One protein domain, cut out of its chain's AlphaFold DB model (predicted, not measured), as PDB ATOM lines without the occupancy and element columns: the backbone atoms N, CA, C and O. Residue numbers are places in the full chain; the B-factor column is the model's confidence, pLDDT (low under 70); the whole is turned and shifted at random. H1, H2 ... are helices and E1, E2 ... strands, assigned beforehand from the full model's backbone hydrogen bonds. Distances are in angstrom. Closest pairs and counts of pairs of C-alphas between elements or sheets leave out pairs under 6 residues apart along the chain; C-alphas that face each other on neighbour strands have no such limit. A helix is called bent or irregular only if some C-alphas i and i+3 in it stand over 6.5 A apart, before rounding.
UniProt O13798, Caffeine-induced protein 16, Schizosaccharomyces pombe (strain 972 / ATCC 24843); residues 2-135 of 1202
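AT A GLANCE: This is residues 2 to 135 of the 1202 residues of the protein "Caffeine-induced protein 16" of Schizosaccharomyces pombe (strain 972 / ATCC 24843) (UniProt O13798). A long helix, H1, runs through the middle of the domain, with helices packed crosswise on it and a small three-stranded sheet over the side of its later half. H3 and H5 cross the earlier half of H1, H2 and H4 fill in near the sheet, and H6, beside H3, lies at the opposite end of the longest axis from the sheet. The printed part has 134 residues, with seven named helices and three named strands in the order H1 E1 H2 H3 H4 E2 E3 H5 H6 H7; the antiparallel sheet has the order E1 E3 E2, and the class is mostly helix. It is compact and rounded, with a radius of gyration of the C-alphas of 14.5 A and spans of 40 by 36 by 27 A.

HOW THE PARTS SIT: In the sheet, E3, residues 78 to 81, has E1, residues 24 to 26, and E2, residues 72 to 75, as antiparallel neighbours. N 25 and O 79 are 3.0 A apart, and N 73 and O 80 are 2.8 A apart, both within hydrogen-bond range. E2 and E3 form a hairpin. H1, residues 2 to 20, H2, residues 27 to 35, and H4, residues 58 to 63, make two layers with it, helices on one face of a sheet. H1 runs across the strands at 80 degrees to E3 on the local plane, height 11.7 A; H4 stands up from the sheet over E2. H1 is the hub. Its residues 3 to 10 touch H3, residues 47 to 55, about perpendicular at 86 degrees, the closest C-alphas being Leu 6 and Asn 49, 5.0 A. Its residues 4 to 8 touch H5, residues 91 to 108, at a steep tilt of 60 degrees, opposite ways, closest at the C-alphas of Ala 4 and Leu 98, 5.3 A. H1 and H2 only just touch, with 3 pairs of C-alphas within 8 A, closest at Pro 10 and Ile 34, 6.7 A. H2 touches H4, closest at the C-alphas of Asn 31 and Leu 59, 7.1 A. H6, residues 111 to 127, touches H3 at a shallow tilt of 15 degrees, opposite ways, closest at the C-alphas of Pro 48 and Cys 124, 6.2 A. H7, residues 131 to 134, touches no helix. Every O i to N i+4 pair is within hydrogen-bond range in H2, H3, H4 and H6, against 13 of 15 in H1 and 10 of 14 in H5; H7 is too short for one.

IN THESE COORDINATES: H1 is 28.4 A long from C-alpha 2 at (-12.025, 12.329, -33.302). H5 is 25.9 A long and only just irregular, C-alphas 104 and 107 being 6.9 A apart. H6 is 24.5 A long; H7 ends with C-alpha 134 at (-15.975, 19.125, -26.682).

THE WHOLE: The C-alphas of Ser 22 and Ala 112, 42.5 A apart, are the farthest. The printed part has no cut. The link H2 to H3, 11 residues, is long. The mean pLDDT of the printed part is 75.9; residues 37 to 44, 84 to 87 and 106 to 135 are under 70.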
ATOM      1  N   LEU A   2     -11.318  11.894 -34.524       70.32
ATOM      2  CA  LEU A   2     -12.025  12.329 -33.302       70.32
ATOM      3  C   LEU A   2     -11.091  12.441 -32.086       70.32
ATOM      4  O   LEU A   2     -11.048  13.465 -31.416       70.32
ATOM      5  N   PHE A   3     -10.265  11.418 -31.877       80.86
ATOM      6  CA  PHE A   3      -9.301  11.380 -30.784       80.86
ATOM      7  C   PHE A   3      -8.249  12.512 -30.869       80.86
ATOM      8  O   PHE A   3      -7.990  13.195 -29.882       80.86
ATOM      9  N   ALA A   4      -7.723  12.822 -32.060       84.03
ATOM     10  CA  ALA A   4      -6.806  13.955 -32.244       84.03
ATOM     11  C   ALA A   4      -7.485  15.304 -31.935       84.03
ATOM     12  O   ALA A   4      -6.878  16.173 -31.315       84.03
ATOM     13  N   LYS A   5      -8.766  15.460 -32.298       77.36
ATOM     14  CA  LYS A   5      -9.560  16.654 -31.966       77.36
ATOM     15  C   LYS A   5      -9.801  16.799 -30.457       77.36
ATOM     16  O   LYS A   5      -9.770  17.915 -29.953       77.36
ATOM     17  N   LEU A   6      -9.971  15.694 -29.727       83.03
ATOM     18  CA  LEU A   6     -10.089  15.705 -28.262       83.03
ATOM     19  C   LEU A   6      -8.764  16.024 -27.550       83.03
ATOM     20  O   LEU A   6      -8.786  16.571 -26.450       83.03
ATOM     21  N   LEU A   7      -7.614  15.734 -28.161       89.20
ATOM     22  CA  LEU A   7      -6.301  16.126 -27.627       89.20
ATOM     23  C   LEU A   7      -5.962  17.602 -27.877       89.20
ATOM     24  O   LEU A   7      -5.156  18.179 -27.150       89.20
ATOM     25  N   LEU A   8      -6.592  18.227 -28.873       86.77
ATOM     26  CA  LEU A   8      -6.295  19.593 -29.301       86.77
ATOM     27  C   LEU A   8      -6.494  20.619 -28.175       86.77
ATOM     28  O   LEU A   8      -5.599  21.419 -27.911       86.77
ATOM     29  N   LYS A   9      -7.625  20.550 -27.460       83.69
ATOM     30  CA  LYS A   9      -7.974  21.510 -26.399       83.69
ATOM     31  C   LYS A   9      -7.041  21.429 -25.173       83.69
ATOM     32  O   LYS A   9      -6.516  22.472 -24.791       83.69
ATOM     33  N   PRO A  10      -6.725  20.241 -24.612       89.10
ATOM     34  CA  PRO A  10      -5.671  20.092 -23.602       89.10
ATOM     35  C   PRO A  10      -4.317  20.682 -24.015       89.10
ATOM     36  O   PRO A  10      -3.680  21.374 -23.225       89.10
ATOM     37  N   VAL A  11      -3.880  20.447 -25.258       90.06
ATOM     38  CA  VAL A  11      -2.582  20.937 -25.750       90.06
ATOM     39  C   VAL A  11      -2.570  22.459 -25.915       90.06
ATOM     40  O   VAL A  11      -1.597  23.108 -25.533       90.06
ATOM     41  N   GLN A  12      -3.657  23.046 -26.419       87.17
ATOM     42  CA  GLN A  12      -3.813  24.501 -26.513       87.17
ATOM     43  C   GLN A  12      -3.849  25.170 -25.127       87.17
ATOM     44  O   GLN A  12      -3.217  26.209 -24.940       87.17
ATOM     45  N   ILE A  13      -4.515  24.554 -24.142       86.16
ATOM     46  CA  ILE A  13      -4.553  25.043 -22.753       86.16
ATOM     47  C   ILE A  13      -3.159  25.003 -22.116       86.16
ATOM     48  O   ILE A  13      -2.743  25.984 -21.502       86.16
ATOM     49  N   LEU A  14      -2.397  23.921 -22.313       88.79
ATOM     50  CA  LEU A  14      -1.013  23.830 -21.831       88.79
ATOM     51  C   LEU A  14      -0.106  24.878 -22.471       88.79
ATOM     52  O   LEU A  14       0.729  25.454 -21.780       88.79
ATOM     53  N   PHE A  15      -0.275  25.140 -23.768       88.44
ATOM     54  CA  PHE A  15       0.476  26.177 -24.471       88.44
ATOM     55  C   PHE A  15       0.180  27.565 -23.904       88.44
ATOM     56  O   PHE A  15       1.108  28.290 -23.551       88.44
ATOM     57  N   ALA A  16      -1.101  27.914 -23.757       84.32
ATOM     58  CA  ALA A  16      -1.517  29.194 -23.191       84.32
ATOM     59  C   ALA A  16      -1.026  29.366 -21.743       84.32
ATOM     60  O   ALA A  16      -0.491  30.417 -21.388       84.32
ATOM     61  N   TYR A  17      -1.136  28.317 -20.923       87.47
ATOM     62  CA  TYR A  17      -0.695  28.340 -19.529       87.47
ATOM     63  C   TYR A  17       0.832  28.447 -19.401       87.47
ATOM     64  O   TYR A  17       1.324  29.294 -18.658       87.47
ATOM     65  N   ALA A  18       1.597  27.665 -20.172       86.75
ATOM     66  CA  ALA A  18       3.056  27.765 -20.190       86.75
ATOM     67  C   ALA A  18       3.536  29.134 -20.693       86.75
ATOM     68  O   ALA A  18       4.521  29.666 -20.186       86.75
ATOM     69  N   LYS A  19       2.824  29.734 -21.657       84.52
ATOM     70  CA  LYS A  19       3.134  31.071 -22.178       84.52
ATOM     71  C   LYS A  19       2.932  32.141 -21.104       84.52
ATOM     72  O   LYS A  19       3.771  33.027 -20.986       84.52
ATOM     73  N   ALA A  20       1.878  32.021 -20.293       84.36
ATOM     74  CA  ALA A  20       1.596  32.925 -19.176       84.36
ATOM     75  C   ALA A  20       2.567  32.757 -17.985       84.36
ATOM     76  O   ALA A  20       2.892  33.732 -17.316       84.36
ATOM     77  N   LYS A  21       3.063  31.539 -17.728       82.44
ATOM     78  CA  LYS A  21       3.982  31.191 -16.623       82.44
ATOM     79  C   LYS A  21       5.471  31.291 -17.003       82.44
ATOM     80  O   LYS A  21       6.279  30.466 -16.595       82.44
ATOM     81  N   SER A  22       5.858  32.293 -17.793       79.43
ATOM     82  CA  SER A  22       7.270  32.523 -18.162       79.43
ATOM     83  C   SER A  22       7.924  31.380 -18.959       79.43
ATOM     84  O   SER A  22       9.112  31.103 -18.806       79.43
ATOM     85  N   LYS A  23       7.168  30.749 -19.868       81.04
ATOM     86  CA  LYS A  23       7.624  29.721 -20.828       81.04
ATOM     87  C   LYS A  23       7.983  28.361 -20.223       81.04
ATOM     88  O   LYS A  23       8.395  27.484 -20.983       81.04
ATOM     89  N   GLU A  24       7.822  28.151 -18.919       87.98
ATOM     90  CA  GLU A  24       8.171  26.895 -18.248       87.98
ATOM     91  C   GLU A  24       7.149  26.532 -17.163       87.98
ATOM     92  O   GLU A  24       6.825  27.347 -16.307       87.98
ATOM     93  N   ILE A  25       6.646  25.295 -17.188       90.70
ATOM     94  CA  ILE A  25       5.726  24.753 -16.174       90.70
ATOM     95  C   ILE A  25       6.167  23.352 -15.757       90.70
ATOM     96  O   ILE A  25       6.747  22.601 -16.543       90.70
ATOM     97  N   SER A  26       5.890  22.958 -14.522       91.14
ATOM     98  CA  SER A  26       6.124  21.591 -14.060       91.14
ATOM     99  C   SER A  26       5.064  20.628 -14.604       91.14
ATOM    100  O   SER A  26       3.905  20.979 -14.819       91.14
ATOM    101  N   ILE A  27       5.426  19.353 -14.758       89.41
ATOM    102  CA  ILE A  27       4.463  18.293 -15.093       89.41
ATOM    103  C   ILE A  27       3.383  18.150 -14.010       89.41
ATOM    104  O   ILE A  27       2.284  17.686 -14.294       89.41
ATOM    105  N   LYS A  28       3.684  18.546 -12.765       87.37
ATOM    106  CA  LYS A  28       2.718  18.573 -11.662       87.37
ATOM    107  C   LYS A  28       1.662  19.648 -11.918       87.37
ATOM    108  O   LYS A  28       0.486  19.321 -11.906       87.37
ATOM    109  N   GLU A  29       2.072  20.870 -12.256       87.98
ATOM    110  CA  GLU A  29       1.156  21.950 -12.659       87.98
ATOM    111  C   GLU A  29       0.341  21.579 -13.902       87.98
ATOM    112  O   GLU A  29      -0.864  21.794 -13.917       87.98
ATOM    113  N   ALA A  30       0.962  20.962 -14.911       88.84
ATOM    114  CA  ALA A  30       0.247  20.487 -16.094       88.84
ATOM    115  C   ALA A  30      -0.817  19.430 -15.749       88.84
ATOM    116  O   ALA A  30      -1.921  19.478 -16.280       88.84
ATOM    117  N   ASN A  31      -0.513  18.485 -14.853       88.51
ATOM    118  CA  ASN A  31      -1.496  17.495 -14.404       88.51
ATOM    119  C   ASN A  31      -2.641  18.137 -13.613       88.51
ATOM    120  O   ASN A  31      -3.789  17.769 -13.839       88.51
ATOM    121  N   LEU A  32      -2.347  19.096 -12.729       86.34
ATOM    122  CA  LEU A  32      -3.376  19.843 -11.996       86.34
ATOM    123  C   LEU A  32      -4.284  20.586 -12.988       86.34
ATOM    124  O   LEU A  32      -5.488  20.375 -12.982       86.34
ATOM    125  N   LEU A  33      -3.702  21.310 -13.947       85.33
ATOM    126  CA  LEU A  33      -4.440  22.064 -14.964       85.33
ATOM    127  C   LEU A  33      -5.383  21.200 -15.818       85.33
ATOM    128  O   LEU A  33      -6.448  21.663 -16.215       85.33
ATOM    129  N   ILE A  34      -4.983  19.968 -16.152       86.98
ATOM    130  CA  ILE A  34      -5.782  19.094 -17.020       86.98
ATOM    131  C   ILE A  34      -6.789  18.245 -16.237       86.98
ATOM    132  O   ILE A  34      -7.892  17.997 -16.732       86.98
ATOM    133  N   PHE A  35      -6.417  17.760 -15.050       85.23
ATOM    134  CA  PHE A  35      -7.172  16.724 -14.347       85.23
ATOM    135  C   PHE A  35      -7.919  17.209 -13.101       85.23
ATOM    136  O   PHE A  35      -8.941  16.592 -12.789       85.23
ATOM    137  N   GLN A  36      -7.502  18.288 -12.425       77.48
ATOM    138  CA  GLN A  36      -8.275  18.822 -11.296       77.48
ATOM    139  C   GLN A  36      -9.560  19.499 -11.771       77.48
ATOM    140  O   GLN A  36      -9.586  20.225 -12.764       77.48
ATOM    141  N   ASP A  37     -10.642  19.246 -11.041       56.78
ATOM    142  CA  ASP A  37     -11.891  19.981 -11.183       56.78
ATOM    143  C   ASP A  37     -11.774  21.301 -10.411       56.78
ATOM    144  O   ASP A  37     -12.145  21.392  -9.245       56.78
ATOM    145  N   GLU A  38     -11.201  22.323 -11.050       53.24
ATOM    146  CA  GLU A  38     -11.224  23.684 -10.511       53.24
ATOM    147  C   GLU A  38     -12.594  24.344 -10.759       53.24
ATOM    148  O   GLU A  38     -13.241  24.159 -11.795       53.24
ATOM    149  N   THR A  39     -13.033  25.135  -9.779       42.62
ATOM    150  CA  THR A  39     -14.305  25.879  -9.727       42.62
ATOM    151  C   THR A  39     -14.421  26.992 -10.773       42.62
ATOM    152  O   THR A  39     -15.490  27.584 -10.921       42.62
ATOM    153  N   ASP A  40     -13.357  27.255 -11.533       47.33
ATOM    154  CA  ASP A  40     -13.262  28.377 -12.456       47.33
ATOM    155  C   ASP A  40     -13.770  27.996 -13.862       47.33
ATOM    156  O   ASP A  40     -13.172  27.194 -14.591       47.33
ATOM    157  N   ASN A  41     -14.918  28.557 -14.260       45.19
ATOM    158  CA  ASN A  41     -15.648  28.176 -15.480       45.19
ATOM    159  C   ASN A  41     -14.846  28.372 -16.785       45.19
ATOM    160  O   ASN A  41     -15.209  27.799 -17.812       45.19
ATOM    161  N   LEU A  42     -13.745  29.128 -16.753       43.06
ATOM    162  CA  LEU A  42     -12.902  29.430 -17.914       43.06
ATOM    163  C   LEU A  42     -11.865  28.339 -18.251       43.06
ATOM    164  O   LEU A  42     -11.300  28.365 -19.343       43.06
ATOM    165  N   ARG A  43     -11.615  27.367 -17.358       56.73
ATOM    166  CA  ARG A  43     -10.575  26.325 -17.538       56.73
ATOM    167  C   ARG A  43     -11.095  24.888 -17.598       56.73
ATOM    168  O   ARG A  43     -10.298  23.957 -17.684       56.73
ATOM    169  N   LYS A  44     -12.415  24.676 -17.594       62.28
ATOM    170  CA  LYS A  44     -12.997  23.324 -17.583       62.28
ATOM    171  C   LYS A  44     -12.641  22.528 -18.841       62.28
ATOM    172  O   LYS A  44     -13.157  22.763 -19.933       62.28
ATOM    173  N   ILE A  45     -11.787  21.526 -18.653       72.62
ATOM    174  CA  ILE A  45     -11.514  20.480 -19.637       72.62
ATOM    175  C   ILE A  45     -12.576  19.397 -19.499       72.62
ATOM    176  O   ILE A  45     -12.766  18.837 -18.420       72.62
ATOM    177  N   SER A  46     -13.275  19.094 -20.596       73.54
ATOM    178  CA  SER A  46     -14.363  18.113 -20.570       73.54
ATOM    179  C   SER A  46     -13.853  16.702 -20.243       73.54
ATOM    180  O   SER A  46     -12.711  16.348 -20.553       73.54
ATOM    181  N   THR A  47     -14.711  15.857 -19.667       73.49
ATOM    182  CA  THR A  47     -14.387  14.451 -19.373       73.49
ATOM    183  C   THR A  47     -13.852  13.693 -20.601       73.49
ATOM    184  O   THR A  47     -12.839  13.011 -20.457       73.49
ATOM    185  N   PRO A  48     -14.411  13.849 -21.823       71.47
ATOM    186  CA  PRO A  48     -13.806  13.323 -23.054       71.47
ATOM    187  C   PRO A  48     -12.373  13.781 -23.324       71.47
ATOM    188  O   PRO A  48     -11.548  12.977 -23.752       71.47
ATOM    189  N   ASN A  49     -12.052  15.055 -23.078       83.58
ATOM    190  CA  ASN A  49     -10.695  15.570 -23.259       83.58
ATOM    191  C   ASN A  49      -9.736  14.978 -22.205       83.58
ATOM    192  O   ASN A  49      -8.633  14.565 -22.562       83.58
ATOM    193  N   LYS A  50     -10.158  14.874 -20.933       84.52
ATOM    194  CA  LYS A  50      -9.374  14.218 -19.866       84.52
ATOM    195  C   LYS A  50      -9.108  12.748 -20.205       84.52
ATOM    196  O   LYS A  50      -7.968  12.290 -20.156       84.52
ATOM    197  N   LEU A  51     -10.152  12.030 -20.625       78.54
ATOM    198  CA  LEU A  51     -10.075  10.631 -21.037       78.54
ATOM    199  C   LEU A  51      -9.142  10.457 -22.242       78.54
ATOM    200  O   LEU A  51      -8.309   9.557 -22.239       78.54
ATOM    201  N   ALA A  52      -9.214  11.348 -23.234       83.92
ATOM    202  CA  ALA A  52      -8.310  11.334 -24.377       83.92
ATOM    203  C   ALA A  52      -6.836  11.461 -23.948       83.92
ATOM    204  O   ALA A  52      -5.995  10.685 -24.399       83.92
ATOM    205  N   VAL A  53      -6.504  12.380 -23.037       88.68
ATOM    206  CA  VAL A  53      -5.128  12.519 -22.528       88.68
ATOM    207  C   VAL A  53      -4.659  11.237 -21.829       88.68
ATOM    208  O   VAL A  53      -3.535  10.793 -22.065       88.68
ATOM    209  N   SER A  54      -5.513  10.605 -21.021       83.94
ATOM    210  CA  SER A  54      -5.200   9.327 -20.367       83.94
ATOM    211  C   SER A  54      -4.976   8.197 -21.378       83.94
ATOM    212  O   SER A  54      -3.967   7.497 -21.316       83.94
ATOM    213  N   LEU A  55      -5.866   8.064 -22.363       79.50
ATOM    214  CA  LEU A  55      -5.803   7.035 -23.406       79.50
ATOM    215  C   LEU A  55      -4.635   7.229 -24.383       79.50
ATOM    216  O   LEU A  55      -4.162   6.267 -24.982       79.50
ATOM    217  N   ALA A  56      -4.140   8.459 -24.515       82.03
ATOM    218  CA  ALA A  56      -2.934   8.795 -25.258       82.03
ATOM    219  C   ALA A  56      -1.638   8.349 -24.546       82.03
ATOM    220  O   ALA A  56      -0.557   8.547 -25.090       82.03
ATOM    221  N   GLY A  57      -1.704   7.748 -23.354       83.43
ATOM    222  CA  GLY A  57      -0.532   7.400 -22.540       83.43
ATOM    223  C   GLY A  57      -0.144   8.482 -21.524       83.43
ATOM    224  O   GLY A  57       0.964   8.456 -20.985       83.43
ATOM    225  N   GLY A  58      -1.038   9.440 -21.265       88.42
ATOM    226  CA  GLY A  58      -0.865  10.513 -20.286       88.42
ATOM    227  C   GLY A  58      -0.082  11.728 -20.797       88.42
ATOM    228  O   GLY A  58       0.586  11.697 -21.834       88.42
ATOM    229  N   LEU A  59      -0.121  12.816 -20.015       89.13
ATOM    230  CA  LEU A  59       0.536  14.094 -20.335       89.13
ATOM    231  C   LEU A  59       2.026  13.949 -20.622       89.13
ATOM    232  O   LEU A  59       2.522  14.499 -21.601       89.13
ATOM    233  N   LYS A  60       2.737  13.176 -19.794       88.01
ATOM    234  CA  LYS A  60       4.172  12.923 -19.967       88.01
ATOM    235  C   LYS A  60       4.455  12.359 -21.356       88.01
ATOM    236  O   LYS A  60       5.351  12.837 -22.042       88.01
ATOM    237  N   ALA A  61       3.692  11.357 -21.776       88.17
ATOM    238  CA  ALA A  61       3.940  10.665 -23.027       88.17
ATOM    239  C   ALA A  61       3.454  11.450 -24.253       88.17
ATOM    240  O   ALA A  61       3.967  11.232 -25.344       88.17
ATOM    241  N   LEU A  62       2.464  12.331 -24.094       89.85
ATOM    242  CA  LEU A  62       2.045  13.297 -25.111       89.85
ATOM    243  C   LEU A  62       3.120  14.369 -25.319       89.85
ATOM    244  O   LEU A  62       3.613  14.535 -26.430       89.85
ATOM    245  N   LEU A  63       3.553  15.022 -24.240       88.34
ATOM    246  CA  LEU A  63       4.515  16.127 -24.281       88.34
ATOM    247  C   LEU A  63       5.957  15.685 -24.581       88.34
ATOM    248  O   LEU A  63       6.741  16.496 -25.056       88.34
ATOM    249  N   SER A  64       6.301  14.414 -24.348       85.92
ATOM    250  CA  SER A  64       7.603  13.839 -24.741       85.92
ATOM    251  C   SER A  64       7.637  13.337 -26.191       85.92
ATOM    252  O   SER A  64       8.630  12.752 -26.611       85.92
ATOM    253  N   SER A  65       6.549  13.480 -26.956       87.89
ATOM    254  CA  SER A  65       6.505  12.991 -28.332       87.89
ATOM    255  C   SER A  65       7.318  13.870 -29.282       87.89
ATOM    256  O   SER A  65       7.157  15.090 -29.293       87.89
ATOM    257  N   ASN A  66       8.045  13.235 -30.206       85.80
ATOM    258  CA  ASN A  66       8.657  13.898 -31.366       85.80
ATOM    259  C   ASN A  66       7.636  14.700 -32.197       85.80
ATOM    260  O   ASN A  66       7.990  15.661 -32.866       85.80
ATOM    261  N   GLN A  67       6.346  14.354 -32.138       85.66
ATOM    262  CA  GLN A  67       5.302  15.096 -32.844       85.66
ATOM    263  C   GLN A  67       5.002  16.454 -32.195       85.66
ATOM    264  O   GLN A  67       4.529  17.358 -32.874       85.66
ATOM    265  N   LEU A  68       5.292  16.637 -30.903       85.96
ATOM    266  CA  LEU A  68       5.045  17.879 -30.156       85.96
ATOM    267  C   LEU A  68       6.329  18.611 -29.731       85.96
ATOM    268  O   LEU A  68       6.233  19.692 -29.153       85.96
ATOM    269  N   CYS A  69       7.513  18.101 -30.092       83.90
ATOM    270  CA  CYS A  69       8.811  18.664 -29.688       83.90
ATOM    271  C   CYS A  69       9.073  20.098 -30.188       83.90
ATOM    272  O   CYS A  69       9.877  20.820 -29.617       83.90
ATOM    273  N   HIS A  70       8.379  20.522 -31.246       77.24
ATOM    274  CA  HIS A  70       8.430  21.880 -31.800       77.24
ATOM    275  C   HIS A  70       7.639  22.905 -30.969       77.24
ATOM    276  O   HIS A  70       7.858  24.103 -31.100       77.24
ATOM    277  N   ALA A  71       6.692  22.445 -30.151       82.03
ATOM    278  CA  ALA A  71       5.888  23.288 -29.273       82.03
ATOM    279  C   ALA A  71       6.379  23.188 -27.825       82.03
ATOM    280  O   ALA A  71       6.512  24.204 -27.147       82.03
ATOM    281  N   PHE A  72       6.699  21.975 -27.367       87.65
ATOM    282  CA  PHE A  72       7.091  21.690 -25.992       87.65
ATOM    283  C   PHE A  72       8.397  20.901 -25.939       87.65
ATOM    284  O   PHE A  72       8.543  19.878 -26.598       87.65
ATOM    285  N   HIS A  73       9.311  21.328 -25.077       88.20
ATOM    286  CA  HIS A  73      10.483  20.571 -24.678       88.20
ATOM    287  C   HIS A  73      10.256  20.031 -23.265       88.20
ATOM    288  O   HIS A  73      10.187  20.795 -22.298       88.20
ATOM    289  N   TYR A  74      10.094  18.714 -23.146       88.30
ATOM    290  CA  TYR A  74       9.916  18.038 -21.864       88.30
ATOM    291  C   TYR A  74      11.264  17.518 -21.344       88.30
ATOM    292  O   TYR A  74      11.861  16.627 -21.942       88.30
ATOM    293  N   HIS A  75      11.734  18.040 -20.210       86.92
ATOM    294  CA  HIS A  75      12.978  17.607 -19.568       86.92
ATOM    295  C   HIS A  75      12.894  17.774 -18.043       86.92
ATOM    296  O   HIS A  75      12.293  18.728 -17.565       86.92
ATOM    297  N   ASN A  76      13.458  16.848 -17.255       87.20
ATOM    298  CA  ASN A  76      13.480  16.905 -15.779       87.20
ATOM    299  C   ASN A  76      12.134  17.275 -15.115       87.20
ATOM    300  O   ASN A  76      12.078  18.108 -14.214       87.20
ATOM    301  N   LYS A  77      11.030  16.648 -15.555       87.08
ATOM    302  CA  LYS A  77       9.657  16.917 -15.067       87.08
ATOM    303  C   LYS A  77       9.178  18.365 -15.299       87.08
ATOM    304  O   LYS A  77       8.187  18.778 -14.697       87.08
ATOM    305  N   LYS A  78       9.841  19.110 -16.180       88.61
ATOM    306  CA  LYS A  78       9.488  20.459 -16.625       88.61
ATOM    307  C   LYS A  78       9.140  20.449 -18.111       88.61
ATOM    308  O   LYS A  78       9.634  19.621 -18.874       88.61
ATOM    309  N   ILE A  79       8.259  21.357 -18.499       88.69
ATOM    310  CA  ILE A  79       7.755  21.554 -19.854       88.69
ATOM    311  C   ILE A  79       8.104  22.988 -20.235       88.69
ATOM    312  O   ILE A  79       7.560  23.924 -19.649       88.69
ATOM    313  N   ARG A  80       9.004  23.161 -21.202       88.78
ATOM    314  CA  ARG A  80       9.396  24.469 -21.735       88.78
ATOM    315  C   ARG A  80       8.764  24.694 -23.108       88.78
ATOM    316  O   ARG A  80       8.768  23.787 -23.933       88.78
ATOM    317  N   LEU A  81       8.254  25.891 -23.373       87.10
ATOM    318  CA  LEU A  81       7.821  26.298 -24.714       87.10
ATOM    319  C   LEU A  81       9.029  26.521 -25.630       87.10
ATOM    320  O   LEU A  81       9.931  27.278 -25.275       87.10
ATOM    321  N   VAL A  82       9.032  25.876 -26.798       82.78
ATOM    322  CA  VAL A  82      10.119  25.994 -27.790       82.78
ATOM    323  C   VAL A  82       9.889  27.177 -28.722       82.78
ATOM    324  O   VAL A  82      10.806  27.959 -28.955       82.78
ATOM    325  N   ASP A  83       8.655  27.350 -29.197       70.40
ATOM    326  CA  ASP A  83       8.279  28.450 -30.081       70.40
ATOM    327  C   ASP A  83       7.305  29.405 -29.383       70.40
ATOM    328  O   ASP A  83       6.155  29.066 -29.090       70.40
ATOM    329  N   THR A  84       7.785  30.618 -29.102       67.26
ATOM    330  CA  THR A  84       6.991  31.685 -28.479       67.26
ATOM    331  C   THR A  84       6.458  32.719 -29.461       67.26
ATOM    332  O   THR A  84       5.771  33.643 -29.030       67.26
ATOM    333  N   SER A  85       6.760  32.581 -30.756       66.58
ATOM    334  CA  SER A  85       6.286  33.501 -31.800       66.58
ATOM    335  C   SER A  85       4.788  33.345 -32.086       66.58
ATOM    336  O   SER A  85       4.128  34.273 -32.550       66.58
ATOM    337  N   LEU A  86       4.217  32.188 -31.746       63.47
ATOM    338  CA  LEU A  86       2.810  31.881 -31.961       63.47
ATOM    339  C   LEU A  86       1.922  32.542 -30.892       63.47
ATOM    340  O   LEU A  86       2.064  32.317 -29.683       63.47
ATOM    341  N   ASN A  87       0.952  33.351 -31.338       65.59
ATOM    342  CA  ASN A  87      -0.073  33.917 -30.456       65.59
ATOM    343  C   ASN A  87      -0.971  32.833 -29.861       65.59
ATOM    344  O   ASN A  87      -1.180  32.827 -28.652       65.59
ATOM    345  N   ASN A  88      -1.364  31.879 -30.702       71.21
ATOM    346  CA  ASN A  88      -2.016  30.626 -30.360       71.21
ATOM    347  C   ASN A  88      -1.392  29.508 -31.193       71.21
ATOM    348  O   ASN A  88      -0.890  29.747 -32.289       71.21
ATOM    349  N   LEU A  89      -1.467  28.285 -30.691       72.66
ATOM    350  CA  LEU A  89      -1.005  27.093 -31.391       72.66
ATOM    351  C   LEU A  89      -2.061  26.693 -32.458       72.66
ATOM    352  O   LEU A  89      -3.153  26.247 -32.080       72.66
ATOM    353  N   PRO A  90      -1.803  26.876 -33.773       76.74
ATOM    354  CA  PRO A  90      -2.846  26.791 -34.799       76.74
ATOM    355  C   PRO A  90      -3.323  25.355 -35.042       76.74
ATOM    356  O   PRO A  90      -2.515  24.433 -35.177       76.74
ATOM    357  N   VAL A  91      -4.640  25.171 -35.196       74.97
ATOM    358  CA  VAL A  91      -5.258  23.867 -35.516       74.97
ATOM    359  C   VAL A  91      -4.649  23.199 -36.762       74.97
ATOM    360  O   VAL A  91      -4.352  22.006 -36.677       74.97
ATOM    361  N   PRO A  92      -4.378  23.916 -37.880       70.21
ATOM    362  CA  PRO A  92      -3.760  23.318 -39.068       70.21
ATOM    363  C   PRO A  92      -2.360  22.738 -38.826       70.21
ATOM    364  O   PRO A  92      -1.953  21.819 -39.530       70.21
ATOM    365  N   ILE A  93      -1.635  23.242 -37.819       75.99
ATOM    366  CA  ILE A  93      -0.287  22.779 -37.460       75.99
ATOM    367  C   ILE A  93      -0.359  21.604 -36.476       75.99
ATOM    368  O   ILE A  93       0.374  20.625 -36.613       75.99
ATOM    369  N   LEU A  94      -1.239  21.691 -35.475       81.39
ATOM    370  CA  LEU A  94      -1.347  20.708 -34.392       81.39
ATOM    371  C   LEU A  94      -2.083  19.434 -34.785       81.39
ATOM    372  O   LEU A  94      -1.678  18.345 -34.380       81.39
ATOM    373  N   LEU A  95      -3.180  19.555 -35.534       81.11
ATOM    374  CA  LEU A  95      -4.060  18.425 -35.809       81.11
ATOM    375  C   LEU A  95      -3.338  17.296 -36.573       81.11
ATOM    376  O   LEU A  95      -3.431  16.156 -36.110       81.11
ATOM    377  N   PRO A  96      -2.556  17.556 -37.644       80.00
ATOM    378  CA  PRO A  96      -1.769  16.515 -38.311       80.00
ATOM    379  C   PRO A  96      -0.750  15.842 -37.381       80.00
ATOM    380  O   PRO A  96      -0.588  14.625 -37.408       80.00
ATOM    381  N   LYS A  97      -0.108  16.610 -36.494       86.50
ATOM    382  CA  LYS A  97       0.900  16.093 -35.555       86.50
ATOM    383  C   LYS A  97       0.282  15.219 -34.464       86.50
ATOM    384  O   LYS A  97       0.825  14.169 -34.129       86.50
ATOM    385  N   LEU A  98      -0.895  15.593 -33.958       88.37
ATOM    386  CA  LEU A  98      -1.678  14.766 -33.035       88.37
ATOM    387  C   LEU A  98      -2.197  13.487 -33.706       88.37
ATOM    388  O   LEU A  98      -2.236  12.438 -33.065       88.37
ATOM    389  N   ILE A  99      -2.555  13.545 -34.995       83.86
ATOM    390  CA  ILE A  99      -2.893  12.351 -35.783       83.86
ATOM    391  C   ILE A  99      -1.675  11.429 -35.870       83.86
ATOM    392  O   ILE A  99      -1.783  10.275 -35.473       83.86
ATOM    393  N   ASN A 100      -0.514  11.938 -36.287       84.31
ATOM    394  CA  ASN A 100       0.721  11.152 -36.384       84.31
ATOM    395  C   ASN A 100       1.146  10.547 -35.042       84.31
ATOM    396  O   ASN A 100       1.589   9.404 -34.987       84.31
ATOM    397  N   TYR A 101       0.959  11.277 -33.944       89.12
ATOM    398  CA  TYR A 101       1.215  10.770 -32.601       89.12
ATOM    399  C   TYR A 101       0.321   9.571 -32.252       89.12
ATOM    400  O   TYR A 101       0.808   8.556 -31.755       89.12
ATOM    401  N   LEU A 102      -0.979   9.664 -32.543       85.48
ATOM    402  CA  LEU A 102      -1.919   8.564 -32.319       85.48
ATOM    403  C   LEU A 102      -1.649   7.379 -33.255       85.48
ATOM    404  O   LEU A 102      -1.760   6.235 -32.821       85.48
ATOM    405  N   LEU A 103      -1.251   7.638 -34.506       78.64
ATOM    406  CA  LEU A 103      -0.834   6.603 -35.457       78.64
ATOM    407  C   LEU A 103       0.407   5.854 -34.946       78.64
ATOM    408  O   LEU A 103       0.408   4.627 -34.947       78.64
ATOM    409  N   ALA A 104       1.404   6.572 -34.420       79.64
ATOM    410  CA  ALA A 104       2.605   5.981 -33.828       79.64
ATOM    411  C   ALA A 104       2.310   5.141 -32.571       79.64
ATOM    412  O   ALA A 104       3.027   4.188 -32.281       79.64
ATOM    413  N   ARG A 105       1.237   5.461 -31.833       75.88
ATOM    414  CA  ARG A 105       0.769   4.662 -30.688       75.88
ATOM    415  C   ARG A 105      -0.171   3.523 -31.051       75.88
ATOM    416  O   ARG A 105      -0.463   2.696 -30.191       75.88
ATOM    417  N   LYS A 106      -0.651   3.452 -32.296       69.47
ATOM    418  CA  LYS A 106      -1.639   2.448 -32.709       69.47
ATOM    419  C   LYS A 106      -1.152   1.017 -32.489       69.47
ATOM    420  O   LYS A 106      -1.960   0.165 -32.143       69.47
ATOM    421  N   SER A 107       0.152   0.776 -32.618       62.89
ATOM    422  CA  SER A 107       0.792  -0.524 -32.383       62.89
ATOM    423  C   SER A 107       0.842  -0.954 -30.911       62.89
ATOM    424  O   SER A 107       1.155  -2.106 -30.637       62.89
ATOM    425  N   GLN A 108       0.532  -0.064 -29.960       66.44
ATOM    426  CA  GLN A 108       0.597  -0.344 -28.518       66.44
ATOM    427  C   GLN A 108      -0.726  -0.853 -27.928       66.44
ATOM    428  O   GLN A 108      -0.766  -1.158 -26.739       66.44
ATOM    429  N   LYS A 109      -1.804  -0.906 -28.722       65.60
ATOM    430  CA  LYS A 109      -3.141  -1.330 -28.284       65.60
ATOM    431  C   LYS A 109      -3.758  -2.321 -29.264       65.60
ATOM    432  O   LYS A 109      -3.677  -2.139 -30.477       65.60
ATOM    433  N   SER A 110      -4.397  -3.352 -28.728       67.99
ATOM    434  CA  SER A 110      -5.192  -4.322 -29.479       67.99
ATOM    435  C   SER A 110      -6.421  -3.672 -30.132       67.99
ATOM    436  O   SER A 110      -6.867  -2.594 -29.732       67.99
ATOM    437  N   ALA A 111      -7.007  -4.332 -31.134       62.24
ATOM    438  CA  ALA A 111      -8.257  -3.876 -31.751       62.24
ATOM    439  C   ALA A 111      -9.403  -3.755 -30.723       62.24
ATOM    440  O   ALA A 111     -10.151  -2.782 -30.763       62.24
ATOM    441  N   ALA A 112      -9.471  -4.676 -29.755       65.89
ATOM    442  CA  ALA A 112     -10.456  -4.657 -28.674       65.89
ATOM    443  C   ALA A 112     -10.309  -3.425 -27.763       65.89
ATOM    444  O   ALA A 112     -11.302  -2.783 -27.423       65.89
ATOM    445  N   GLU A 113      -9.074  -3.045 -27.418       65.42
ATOM    446  CA  GLU A 113      -8.819  -1.814 -26.660       65.42
ATOM    447  C   GLU A 113      -9.223  -0.565 -27.454       65.42
ATOM    448  O   GLU A 113      -9.742   0.389 -26.880       65.42
ATOM    449  N   TRP A 114      -9.008  -0.553 -28.773       67.21
ATOM    450  CA  TRP A 114      -9.446   0.553 -29.629       67.21
ATOM    451  C   TRP A 114     -10.975   0.659 -29.719       67.21
ATOM    452  O   TRP A 114     -11.504   1.769 -29.646       67.21
ATOM    453  N   GLU A 115     -11.688  -0.464 -29.797       62.56
ATOM    454  CA  GLU A 115     -13.157  -0.502 -29.754       62.56
ATOM    455  C   GLU A 115     -13.719  -0.063 -28.397       62.56
ATOM    456  O   GLU A 115     -14.753   0.602 -28.328       62.56
ATOM    457  N   GLU A 116     -13.057  -0.421 -27.296       66.29
ATOM    458  CA  GLU A 116     -13.447   0.020 -25.956       66.29
ATOM    459  C   GLU A 116     -13.261   1.531 -25.781       66.29
ATOM    460  O   GLU A 116     -14.142   2.215 -25.255       66.29
ATOM    461  N   ILE A 117     -12.159   2.067 -26.303       61.65
ATOM    462  CA  ILE A 117     -11.897   3.507 -26.368       61.65
ATOM    463  C   ILE A 117     -12.975   4.223 -27.181       61.65
ATOM    464  O   ILE A 117     -13.504   5.245 -26.741       61.65
ATOM    465  N   GLU A 118     -13.324   3.694 -28.352       63.26
ATOM    466  CA  GLU A 118     -14.370   4.254 -29.203       63.26
ATOM    467  C   GLU A 118     -15.734   4.245 -28.498       63.26
ATOM    468  O   GLU A 118     -16.405   5.279 -28.450       63.26
ATOM    469  N   ARG A 119     -16.103   3.131 -27.849       67.97
ATOM    470  CA  ARG A 119     -17.322   3.023 -27.030       67.97
ATOM    471  C   ARG A 119     -17.346   4.027 -25.879       67.97
ATOM    472  O   ARG A 119     -18.374   4.672 -25.658       67.97
ATOM    473  N   ALA A 120     -16.236   4.192 -25.161       62.33
ATOM    474  CA  ALA A 120     -16.134   5.135 -24.050       62.33
ATOM    475  C   ALA A 120     -16.273   6.591 -24.525       62.33
ATOM    476  O   ALA A 120     -17.025   7.368 -23.934       62.33
ATOM    477  N   LEU A 121     -15.611   6.950 -25.630       59.54
ATOM    478  CA  LEU A 121     -15.699   8.282 -26.230       59.54
ATOM    479  C   LEU A 121     -17.108   8.581 -26.760       59.54
ATOM    480  O   LEU A 121     -17.653   9.640 -26.452       59.54
ATOM    481  N   LEU A 122     -17.731   7.639 -27.476       61.63
ATOM    482  CA  LEU A 122     -19.113   7.757 -27.955       61.63
ATOM    483  C   LEU A 122     -20.109   7.890 -26.799       61.63
ATOM    484  O   LEU A 122     -20.997   8.738 -26.856       61.63
ATOM    485  N   SER A 123     -19.952   7.105 -25.728       64.82
ATOM    486  CA  SER A 123     -20.778   7.208 -24.517       64.82
ATOM    487  C   SER A 123     -20.664   8.589 -23.865       64.82
ATOM    488  O   SER A 123     -21.677   9.175 -23.485       64.82
ATOM    489  N   CYS A 124     -19.456   9.147 -23.761       56.24
ATOM    490  CA  CYS A 124     -19.270  10.474 -23.178       56.24
ATOM    491  C   CYS A 124     -19.788  11.598 -24.092       56.24
ATOM    492  O   CYS A 124     -20.378  12.554 -23.593       56.24
ATOM    493  N   CYS A 125     -19.641  11.474 -25.417       55.99
ATOM    494  CA  CYS A 125     -20.249  12.397 -26.381       55.99
ATOM    495  C   CYS A 125     -21.785  12.370 -26.307       55.99
ATOM    496  O   CYS A 125     -22.399  13.430 -26.326       55.99
ATOM    497  N   LYS A 126     -22.395  11.185 -26.143       58.85
ATOM    498  CA  LYS A 126     -23.852  11.012 -25.978       58.85
ATOM    499  C   LYS A 126     -24.405  11.623 -24.683       58.85
ATOM    500  O   LYS A 126     -25.574  11.985 -24.645       58.85
ATOM    501  N   ARG A 127     -23.596  11.731 -23.621       55.57
ATOM    502  CA  ARG A 127     -24.008  12.303 -22.320       55.57
ATOM    503  C   ARG A 127     -23.773  13.813 -22.197       55.57
ATOM    504  O   ARG A 127     -24.225  14.409 -21.220       55.57
ATOM    505  N   SER A 128     -23.058  14.437 -23.136       54.40
ATOM    506  CA  SER A 128     -22.804  15.882 -23.096       54.40
ATOM    507  C   SER A 128     -24.038  16.653 -23.564       54.40
ATOM    508  O   SER A 128     -24.461  16.494 -24.705       54.40
ATOM    509  N   LYS A 129     -24.587  17.521 -22.703       49.74
ATOM    510  CA  LYS A 129     -25.718  18.412 -23.041       49.74
ATOM    511  C   LYS A 129     -25.380  19.432 -24.138       49.74
ATOM    512  O   LYS A 129     -26.288  19.959 -24.766       49.74
ATOM    513  N   ASP A 130     -24.095  19.691 -24.365       53.97
ATOM    514  CA  ASP A 130     -23.604  20.578 -25.416       53.97
ATOM    515  C   ASP A 130     -22.341  19.965 -26.069       53.97
ATOM    516  O   ASP A 130     -21.278  19.891 -25.437       53.97
ATOM    517  N   PRO A 131     -22.428  19.460 -27.315       49.46
ATOM    518  CA  PRO A 131     -21.297  18.882 -28.044       49.46
ATOM    519  C   PRO A 131     -20.259  19.924 -28.466       49.46
ATOM    520  O   PRO A 131     -19.117  19.560 -28.750       49.46
ATOM    521  N   SER A 132     -20.636  21.207 -28.516       47.12
ATOM    522  CA  SER A 132     -19.730  22.292 -28.894       47.12
ATOM    523  C   SER A 132     -18.639  22.512 -27.839       47.12
ATOM    524  O   SER A 132     -17.511  22.854 -28.184       47.12
ATOM    525  N   ILE A 133     -18.912  22.170 -26.573       50.52
ATOM    526  CA  ILE A 133     -17.948  22.220 -25.459       50.52
ATOM    527  C   ILE A 133     -16.756  21.271 -25.689       50.52
ATOM    528  O   ILE A 133     -15.646  21.536 -25.212       50.52
ATOM    529  N   LEU A 134     -16.964  20.185 -26.445       49.64
ATOM    530  CA  LEU A 134     -15.975  19.125 -26.682       49.64
ATOM    531  C   LEU A 134     -14.882  19.514 -27.686       49.64
ATOM    532  O   LEU A 134     -13.830  18.869 -27.730       49.64
ATOM    533  N   PHE A 135     -15.112  20.563 -28.478       51.34
ATOM    534  CA  PHE A 135     -14.210  21.012 -29.531       51.34
ATOM    535  C   PHE A 135     -13.862  22.504 -29.350       51.34
ATOM    536  O   PHE A 135     -14.555  23.234 -28.640       51.34
TER     537      PHE A 135